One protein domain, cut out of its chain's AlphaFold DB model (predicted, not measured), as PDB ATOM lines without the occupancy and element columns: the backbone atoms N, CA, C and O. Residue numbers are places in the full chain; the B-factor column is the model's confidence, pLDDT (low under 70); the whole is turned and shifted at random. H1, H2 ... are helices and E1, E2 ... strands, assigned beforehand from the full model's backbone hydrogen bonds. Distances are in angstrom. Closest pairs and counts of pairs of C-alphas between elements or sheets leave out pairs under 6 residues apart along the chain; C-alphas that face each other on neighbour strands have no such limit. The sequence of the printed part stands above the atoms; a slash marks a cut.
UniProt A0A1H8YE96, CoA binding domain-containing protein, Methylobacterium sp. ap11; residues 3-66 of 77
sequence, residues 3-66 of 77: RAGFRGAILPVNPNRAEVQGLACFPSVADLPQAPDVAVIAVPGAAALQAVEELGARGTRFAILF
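What this domain is: This is residues 3 to 66 of the 77 residues of the protein "CoA binding domain-containing protein" of Methylobacterium sp. ap11 (UniProt A0A1H8YE96). With little regular structure, the model is a small two-strand sheet, E1 beside E2, with helix H1 over one face, and a long looping stretch, residues 3 to 37, spread beyond E1 on the side away from E2. The printed part has 64 residues, of which 22 are in named elements: E1, H1, E2 along the chain, a mixed class. The sheet, order E1, E2, is parallel. The whole is compact, with a radius of gyration of the C-alphas of 11.5 A, and spans 28 by 24 by 23 A.

How they stand to each other: E1, residues 38 to 41, and E2, residues 62 to 65, are parallel neighbours at 19 degrees; N 39 and O 62 are within hydrogen-bond range at 2.8 A, as are N 41 and O 64 at 2.9 A. With H1, residues 45 to 58, they form a strand-helix-strand unit, parallel strands joined through a helix, with a right-handed crossover. The closest C-alphas of E1 and H1 are those of Ile 41 and Ala 48, 6.3 A; of H1 and E2, Val 52 and Ala 63, 7.2 A. In H1 every O i to N i+4 pair is within range.

Where its parts are: E1 begins at C-alpha 38 (-0.296, 17.956, -12.649) and is 9.8 A long; H1 is 20.1 A; E2, 9.9 A, ends at C-alpha 65 (-1.658, 10.222, -20.020).

The domain as a whole: The C-alphas farthest apart, Gly 5 and Ala 46, are 31.6 A apart. Both links are tight. The printed part has no cut, and no printed residue is under 70 in pLDDT.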
ATOM      1  N   ARG A   3     -16.348  22.986 -16.006       96.81
ATOM      2  CA  ARG A   3     -17.695  22.543 -15.590       96.81
ATOM      3  C   ARG A   3     -17.739  21.905 -14.192       96.81
ATOM      4  O   ARG A   3     -18.769  21.957 -13.536       96.81
ATOM      5  N   ALA A   4     -16.640  21.292 -13.753       96.50
ATOM      6  CA  ALA A   4     -16.541  20.640 -12.449       96.50
ATOM      7  C   ALA A   4     -16.132  21.609 -11.319       96.50
ATOM      8  O   ALA A   4     -15.987  21.177 -10.182       96.50
ATOM      9  N   GLY A   5     -15.922  22.898 -11.615       97.12
ATOM     10  CA  GLY A   5     -15.587  23.910 -10.610       97.12
ATOM     11  C   GLY A   5     -14.154  23.834 -10.081       97.12
ATOM     12  O   GLY A   5     -13.908  24.235  -8.943       97.12
ATOM     13  N   PHE A   6     -13.203  23.315 -10.870       97.31
ATOM     14  CA  PHE A   6     -11.787  23.329 -10.486       97.31
ATOM     15  C   PHE A   6     -11.310  24.771 -10.266       97.31
ATOM     16  O   PHE A   6     -11.480  25.616 -11.140       97.31
ATOM     17  N   ARG A   7     -10.729  25.040  -9.092       97.06
ATOM     18  CA  ARG A   7     -10.352  26.395  -8.653       97.06
ATOM     19  C   ARG A   7      -8.886  26.753  -8.905       97.06
ATOM     20  O   ARG A   7      -8.508  27.898  -8.684       97.06
ATOM     21  N   GLY A   8      -8.064  25.785  -9.306       96.44
ATOM     22  CA  GLY A   8      -6.668  26.030  -9.661       96.44
ATOM     23  C   GLY A   8      -6.524  26.624 -11.063       96.44
ATOM     24  O   GLY A   8      -7.478  26.663 -11.843       96.44
ATOM     25  N   ALA A   9      -5.304  27.047 -11.395       97.00
ATOM     26  CA  ALA A   9      -4.985  27.507 -12.739       97.00
ATOM     27  C   ALA A   9      -5.099  26.352 -13.747       97.00
ATOM     28  O   ALA A   9      -4.601  25.250 -13.513       97.00
ATOM     29  N   ILE A  10      -5.743  26.619 -14.879       98.00
ATOM     30  CA  ILE A  10      -5.771  25.722 -16.033       98.00
ATOM     31  C   ILE A  10      -4.919  26.392 -17.101       98.00
ATOM     32  O   ILE A  10      -5.198  27.529 -17.472       98.00
ATOM     33  N   LEU A  11      -3.889  25.691 -17.573       98.31
ATOM     34  CA  LEU A  11      -2.933  26.197 -18.556       98.31
ATOM     35  C   LEU A  11      -3.016  25.337 -19.832       98.31
ATOM     36  O   LEU A  11      -2.289  24.349 -19.947       98.31
ATOM     37  N   PRO A  12      -3.947  25.624 -20.762       98.25
ATOM     38  CA  PRO A  12      -4.078  24.858 -21.995       98.25
ATOM     39  C   PRO A  12      -2.843  25.028 -22.885       98.25
ATOM     40  O   PRO A  12      -2.389  26.151 -23.099       98.25
ATOM     41  N   VAL A  13      -2.348  23.929 -23.457       98.25
ATOM     42  CA  VAL A  13      -1.258  23.937 -24.443       98.25
ATOM     43  C   VAL A  13      -1.777  23.399 -25.772       98.25
ATOM     44  O   VAL A  13      -2.277  22.273 -25.836       98.25
ATOM     45  N   ASN A  14      -1.698  24.207 -26.826       97.62
ATOM     46  CA  ASN A  14      -2.071  23.826 -28.181       97.62
ATOM     47  C   ASN A  14      -1.395  24.763 -29.203       97.62
ATOM     48  O   ASN A  14      -1.750  25.939 -29.259       97.62
ATOM     49  N   PRO A  15      -0.507  24.262 -30.079       96.50
ATOM     50  CA  PRO A  15       0.195  25.104 -31.054       96.50
ATOM     51  C   PRO A  15      -0.736  25.753 -32.089       96.50
ATOM     52  O   PRO A  15      -0.367  26.734 -32.723       96.50
ATOM     53  N   ASN A  16      -1.952  25.226 -32.260       97.56
ATOM     54  CA  ASN A  16      -2.893  25.658 -33.292       97.56
ATOM     55  C   ASN A  16      -4.025  26.543 -32.750       97.56
ATOM     56  O   ASN A  16      -4.948  26.871 -33.498       97.56
ATOM     57  N   ARG A  17      -4.031  26.879 -31.452       97.44
ATOM     58  CA  ARG A  17      -5.104  27.674 -30.838       97.44
ATOM     59  C   ARG A  17      -4.539  28.687 -29.856       97.44
ATOM     60  O   ARG A  17      -3.832  28.313 -28.935       97.44
ATOM     61  N   ALA A  18      -4.946  29.945 -30.002       97.62
ATOM     62  CA  ALA A  18      -4.659  30.992 -29.020       97.62
ATOM     63  C   ALA A  18      -5.610  30.948 -27.806       97.62
ATOM     64  O   ALA A  18      -5.295  31.493 -26.753       97.62
ATOM     65  N   GLU A  19      -6.763  30.279 -27.933       98.12
ATOM     66  CA  GLU A  19      -7.768  30.167 -26.875       98.12
ATOM     67  C   GLU A  19      -8.471  28.799 -26.896       98.12
ATOM     68  O   GLU A  19      -8.754  28.232 -27.958       98.12
ATOM     69  N   VAL A  20      -8.782  28.264 -25.712       97.12
ATOM     70  CA  VAL A  20      -9.576  27.044 -25.527       97.12
ATOM     71  C   VAL A  20     -10.590  27.264 -24.410       97.12
ATOM     72  O   VAL A  20     -10.216  27.451 -23.258       97.12
ATOM     73  N   GLN A  21     -11.884  27.166 -24.731       95.56
ATOM     74  CA  GLN A  21     -12.975  27.279 -23.750       95.56
ATOM     75  C   GLN A  21     -12.911  28.571 -22.903       95.56
ATOM     76  O   GLN A  21     -13.138  28.513 -21.695       95.56
ATOM     77  N   GLY A  22     -12.588  29.724 -23.504       96.69
ATOM     78  CA  GLY A  22     -12.482  30.995 -22.775       96.69
ATOM     79  C   GLY A  22     -11.142  31.225 -22.071       96.69
ATOM     80  O   GLY A  22     -10.987  32.230 -21.381       96.69
ATOM     81  N   LEU A  23     -10.185  30.299 -22.188       97.62
ATOM     82  CA  LEU A  23      -8.868  30.390 -21.556       97.62
ATOM     83  C   LEU A  23      -7.787  30.666 -22.598       97.62
ATOM     84  O   LEU A  23      -7.735  29.976 -23.619       97.62
ATOM     85  N   ALA A  24      -6.884  31.598 -22.292       97.56
ATOM     86  CA  ALA A  24      -5.662  31.794 -23.066       97.56
ATOM     87  C   ALA A  24      -4.883  30.473 -23.162       97.56
ATOM     88  O   ALA A  24      -4.739  29.751 -22.173       97.56
ATOM     89  N   CYS A  25      -4.417  30.153 -24.363       98.50
ATOM     90  CA  CYS A  25      -3.749  28.899 -24.670       98.50
ATOM     91  C   CYS A  25      -2.313  29.169 -25.122       98.50
ATOM     92  O   CYS A  25      -2.051  30.081 -25.904       98.50
ATOM     93  N   PHE A  26      -1.387  28.368 -24.605       98.56
ATOM     94  CA  PHE A  26       0.041  28.475 -24.881       98.56
ATOM     95  C   PHE A  26       0.423  27.570 -26.061       98.56
ATOM     96  O   PHE A  26      -0.106  26.460 -26.162       98.56
ATOM     97  N   PRO A  27       1.332  27.995 -26.956       97.94
ATOM     98  CA  PRO A  27       1.671  27.195 -28.128       97.94
ATOM     99  C   PRO A  27       2.536  25.972 -27.793       97.94
ATOM    100  O   PRO A  27       2.425  24.951 -28.472       97.94
ATOM    101  N   SER A  28       3.339  26.031 -26.727       97.81
ATOM    102  CA  SER A  28       4.151  24.908 -26.246       97.81
ATOM    103  C   SER A  28       4.236  24.843 -24.714       97.81
ATOM    104  O   SER A  28       3.795  25.749 -24.004       97.81
ATOM    105  N   VAL A  29       4.824  23.761 -24.189       97.75
ATOM    106  CA  VAL A  29       5.127  23.618 -22.753       97.75
ATOM    107  C   VAL A  29       6.142  24.670 -22.289       97.75
ATOM    108  O   VAL A  29       6.071  25.122 -21.145       97.75
ATOM    109  N   ALA A  30       7.069  25.082 -23.160       96.81
ATOM    110  CA  ALA A  30       8.086  26.081 -22.838       96.81
ATOM    111  C   ALA A  30       7.483  27.473 -22.590       96.81
ATOM    112  O   ALA A  30       7.994  28.217 -21.755       96.81
ATOM    113  N   ASP A  31       6.365  27.784 -23.249       98.12
ATOM    114  CA  ASP A  31       5.670  29.073 -23.137       98.12
ATOM    115  C   ASP A  31       4.791  29.184 -21.885       98.12
ATOM    116  O   ASP A  31       4.227  30.244 -21.605       98.12
ATOM    117  N   LEU A  32       4.639  28.100 -21.121       97.94
ATOM    118  CA  LEU A  32       3.867  28.122 -19.885       97.94
ATOM    119  C   LEU A  32       4.508  29.085 -18.870       97.94
ATOM    120  O   LEU A  32       5.710  28.997 -18.624       97.94
ATOM    121  N   PRO A  33       3.734  29.921 -18.162       96.88
ATOM    122  CA  PRO A  33       4.281  30.882 -17.197       96.88
ATOM    123  C   PRO A  33       4.911  30.207 -15.969       96.88
ATOM    124  O   PRO A  33       5.762  30.782 -15.300       96.88
ATOM    125  N   GLN A  34       4.503  28.970 -15.682       96.12
ATOM    126  CA  GLN A  34       5.014  28.148 -14.591       96.12
ATOM    127  C   GLN A  34       4.893  26.660 -14.936       96.12
ATOM    128  O   GLN A  34       4.208  26.284 -15.892       96.12
ATOM    129  N   ALA A  35       5.552  25.798 -14.166       97.38
ATOM    130  CA  ALA A  35       5.302  24.364 -14.237       97.38
ATOM    131  C   ALA A  35       3.968  24.028 -13.550       97.38
ATOM    132  O   ALA A  35       3.741  24.483 -12.427       97.38
ATOM    133  N   PRO A  36       3.073  23.255 -14.186       98.12
ATOM    134  CA  PRO A  36       1.879  22.760 -13.512       98.12
ATOM    135  C   PRO A  36       2.247  21.669 -12.499       98.12
ATOM    136  O   PRO A  36       3.157  20.879 -12.746       98.12
ATOM    137  N   ASP A  37       1.495  21.564 -11.399       97.88
ATOM    138  CA  ASP A  37       1.635  20.453 -10.445       97.88
ATOM    139  C   ASP A  37       1.282  19.104 -11.092       97.88
ATOM    140  O   ASP A  37       1.945  18.090 -10.857       97.88
ATOM    141  N   VAL A  38       0.237  19.116 -11.930       97.56
ATOM    142  CA  VAL A  38      -0.296  17.956 -12.649       97.56
ATOM    143  C   VAL A  38      -0.522  18.320 -14.114       97.56
ATOM    144  O   VAL A  38      -1.222  19.286 -14.415       97.56
ATOM    145  N   ALA A  39       0.013  17.513 -15.025       97.81
ATOM    146  CA  ALA A  39      -0.248  17.617 -16.454       97.81
ATOM    147  C   ALA A  39      -1.248  16.556 -16.926       97.81
ATOM    148  O   ALA A  39      -1.168  15.393 -16.539       97.81
ATOM    149  N   VAL A  40      -2.165  16.949 -17.811       96.75
ATOM    150  CA  VAL A  40      -3.036  16.026 -18.549       96.75
ATOM    151  C   VAL A  40      -2.590  16.031 -20.005       96.75
ATOM    152  O   VAL A  40      -2.696  17.054 -20.676       96.75
ATOM    153  N   ILE A  41      -2.081  14.897 -20.485       95.81
ATOM    154  CA  ILE A  41      -1.445  14.783 -21.800       95.81
ATOM    155  C   ILE A  41      -2.331  13.930 -22.709       95.81
ATOM    156  O   ILE A  41      -2.525  12.735 -22.476       95.81
ATOM    157  N   ALA A  42      -2.869  14.566 -23.748       94.19
ATOM    158  CA  ALA A  42      -3.814  13.982 -24.698       94.19
ATOM    159  C   ALA A  42      -3.358  14.225 -26.150       94.19
ATOM    160  O   ALA A  42      -4.086  14.801 -26.957       94.19
ATOM    161  N   VAL A  43      -2.123  13.825 -26.459       92.56
ATOM    162  CA  VAL A  43      -1.494  13.944 -27.788       92.56
ATOM    163  C   VAL A  43      -0.889  12.594 -28.206       92.56
ATOM    164  O   VAL A  43      -0.638  11.767 -27.339       92.56
ATOM    165  N   PRO A  44      -0.643  12.322 -29.500       89.69
ATOM    166  CA  PRO A  44      -0.092  11.035 -29.945       89.69
ATOM    167  C   PRO A  44       1.287  10.701 -29.346       89.69
ATOM    168  O   PRO A  44       2.042  11.593 -28.971       89.69
ATOM    169  N   GLY A  45       1.639   9.409 -29.312       86.19
ATOM    170  CA  GLY A  45       2.738   8.840 -28.514       86.19
ATOM    171  C   GLY A  45       4.063   9.612 -28.490       86.19
ATOM    172  O   GLY A  45       4.533   9.948 -27.408       86.19
ATOM    173  N   ALA A  46       4.647   9.942 -29.646       88.06
ATOM    174  CA  ALA A  46       5.919  10.676 -29.686       88.06
ATOM    175  C   ALA A  46       5.810  12.073 -29.046       88.06
ATOM    176  O   ALA A  46       6.660  12.461 -28.249       88.06
ATOM    177  N   ALA A  47       4.719  12.790 -29.323       91.19
ATOM    178  CA  ALA A  47       4.454  14.090 -28.715       91.19
ATOM    179  C   ALA A  47       4.156  13.969 -27.212       91.19
ATOM    180  O   ALA A  47       4.479  14.873 -26.446       91.19
ATOM    181  N   ALA A  48       3.566  12.855 -26.770       92.69
ATOM    182  CA  ALA A  48       3.317  12.616 -25.353       92.69
ATOM    183  C   ALA A  48       4.628  12.403 -24.584       92.69
ATOM    184  O   ALA A  48       4.783  12.967 -23.506       92.69
ATOM    185  N   LEU A  49       5.574  11.639 -25.145       91.69
ATOM    186  CA  LEU A  49       6.904  11.441 -24.558       91.69
ATOM    187  C   LEU A  49       7.670  12.762 -24.455       91.69
ATOM    188  O   LEU A  49       8.136  13.106 -23.371       91.69
ATOM    189  N   GLN A  50       7.703  13.539 -25.540       93.44
ATOM    190  CA  GLN A  50       8.317  14.868 -25.541       93.44
ATOM    191  C   GLN A  50       7.687  15.782 -24.478       93.44
ATOM    192  O   GLN A  50       8.399  16.408 -23.697       93.44
ATOM    193  N   ALA A  51       6.354  15.818 -24.389       95.31
ATOM    194  CA  ALA A  51       5.668  16.618 -23.380       95.31
ATOM    195  C   ALA A  51       6.033  16.182 -21.952       95.31
ATOM    196  O   ALA A  51       6.236  17.038 -21.096       95.31
ATOM    197  N   VAL A  52       6.139  14.874 -21.679       95.38
ATOM    198  CA  VAL A  52       6.567  14.357 -20.366       95.38
ATOM    199  C   VAL A  52       7.986  14.815 -20.026       95.38
ATOM    200  O   VAL A  52       8.215  15.256 -18.900       95.38
ATOM    201  N   GLU A  53       8.921  14.746 -20.974       95.62
ATOM    202  CA  GLU A  53      10.304  15.196 -20.772       95.62
ATOM    203  C   GLU A  53      10.376  16.702 -20.488       95.62
ATOM    204  O   GLU A  53      10.976  17.114 -19.494       95.62
ATOM    205  N   GLU A  54       9.708  17.520 -21.304       97.31
ATOM    206  CA  GLU A  54       9.668  18.976 -21.141       97.31
ATOM    207  C   GLU A  54       9.016  19.386 -19.813       97.31
ATOM    208  O   GLU A  54       9.536  20.235 -19.087       97.31
ATOM    209  N   LEU A  55       7.890  18.765 -19.451       97.94
ATOM    210  CA  LEU A  55       7.192  19.031 -18.192       97.94
ATOM    211  C   LEU A  55       8.024  18.592 -16.981       97.94
ATOM    212  O   LEU A  55       8.118  19.329 -15.996       97.94
ATOM    213  N   GLY A  56       8.662  17.422 -17.062       97.12
ATOM    214  CA  GLY A  56       9.549  16.910 -16.020       97.12
ATOM    215  C   GLY A  56      10.750  17.825 -15.789       97.12
ATOM    216  O   GLY A  56      11.042  18.170 -14.645       97.12
ATOM    217  N   ALA A  57      11.385  18.304 -16.864       97.31
ATOM    218  CA  ALA A  57      12.497  19.252 -16.790       97.31
ATOM    219  C   ALA A  57      12.106  20.591 -16.135       97.31
ATOM    220  O   ALA A  57      12.941  21.240 -15.506       97.31
ATOM    221  N   ARG A  58      10.834  20.995 -16.242       96.94
ATOM    222  CA  ARG A  58      10.299  22.214 -15.610       96.94
ATOM    223  C   ARG A  58       9.833  22.002 -14.166       96.94
ATOM    224  O   ARG A  58       9.559  22.982 -13.479       96.94
ATOM    225  N   GLY A  59       9.755  20.757 -13.691       97.25
ATOM    226  CA  GLY A  59       9.370  20.424 -12.316       97.25
ATOM    227  C   GLY A  59       7.904  20.028 -12.124       97.25
ATOM    228  O   GLY A  59       7.415  20.039 -10.992       97.25
ATOM    229  N   THR A  60       7.188  19.661 -13.192       98.31
ATOM    230  CA  THR A  60       5.860  19.045 -13.065       98.31
ATOM    231  C   THR A  60       5.962  17.705 -12.347       98.31
ATOM    232  O   THR A  60       6.775  16.855 -12.702       98.31
ATOM    233  N   ARG A  61       5.123  17.508 -11.325       95.50
ATOM    234  CA  ARG A  61       5.246  16.374 -10.394       95.50
ATOM    235  C   ARG A  61       4.483  15.140 -10.856       95.50
ATOM    236  O   ARG A  61       4.909  14.024 -10.581       95.50
ATOM    237  N   PHE A  62       3.361  15.339 -11.546       96.75
ATOM    238  CA  PHE A  62       2.490  14.252 -11.987       96.75
ATOM    239  C   PHE A  62       2.026  14.448 -13.430       96.75
ATOM    240  O   PHE A  62       1.717  15.563 -13.846       96.75
ATOM    241  N   ALA A  63       1.909  13.349 -14.174       95.19
ATOM    242  CA  ALA A  63       1.351  13.333 -15.522       95.19
ATOM    243  C   ALA A  63       0.260  12.260 -15.642       95.19
ATOM    244  O   ALA A  63       0.464  11.105 -15.273       95.19
ATOM    245  N   ILE A  64      -0.895  12.644 -16.182       94.19
ATOM    246  CA  ILE A  64      -2.007  11.759 -16.536       94.19
ATOM    247  C   ILE A  64      -2.021  11.647 -18.059       94.19
ATOM    248  O   ILE A  64      -2.336  12.615 -18.755       94.19
ATOM    249  N   LEU A  65      -1.682  10.471 -18.583       91.81
ATOM    250  CA  LEU A  65      -1.658  10.222 -20.020       91.81
ATOM    251  C   LEU A  65      -2.995   9.629 -20.476       91.81
ATOM    252  O   LEU A  65      -3.366   8.534 -20.071       91.81
ATOM    253  N   PHE A  66      -3.676  10.329 -21.382       87.25
ATOM    254  CA  PHE A  66      -4.851   9.827 -22.111       87.25
ATOM    255  C   PHE A  66      -4.471   9.154 -23.441       87.25
ATOM    256  O   PHE A  66      -5.325   8.858 -24.274       87.25
TER     257      PHE A  66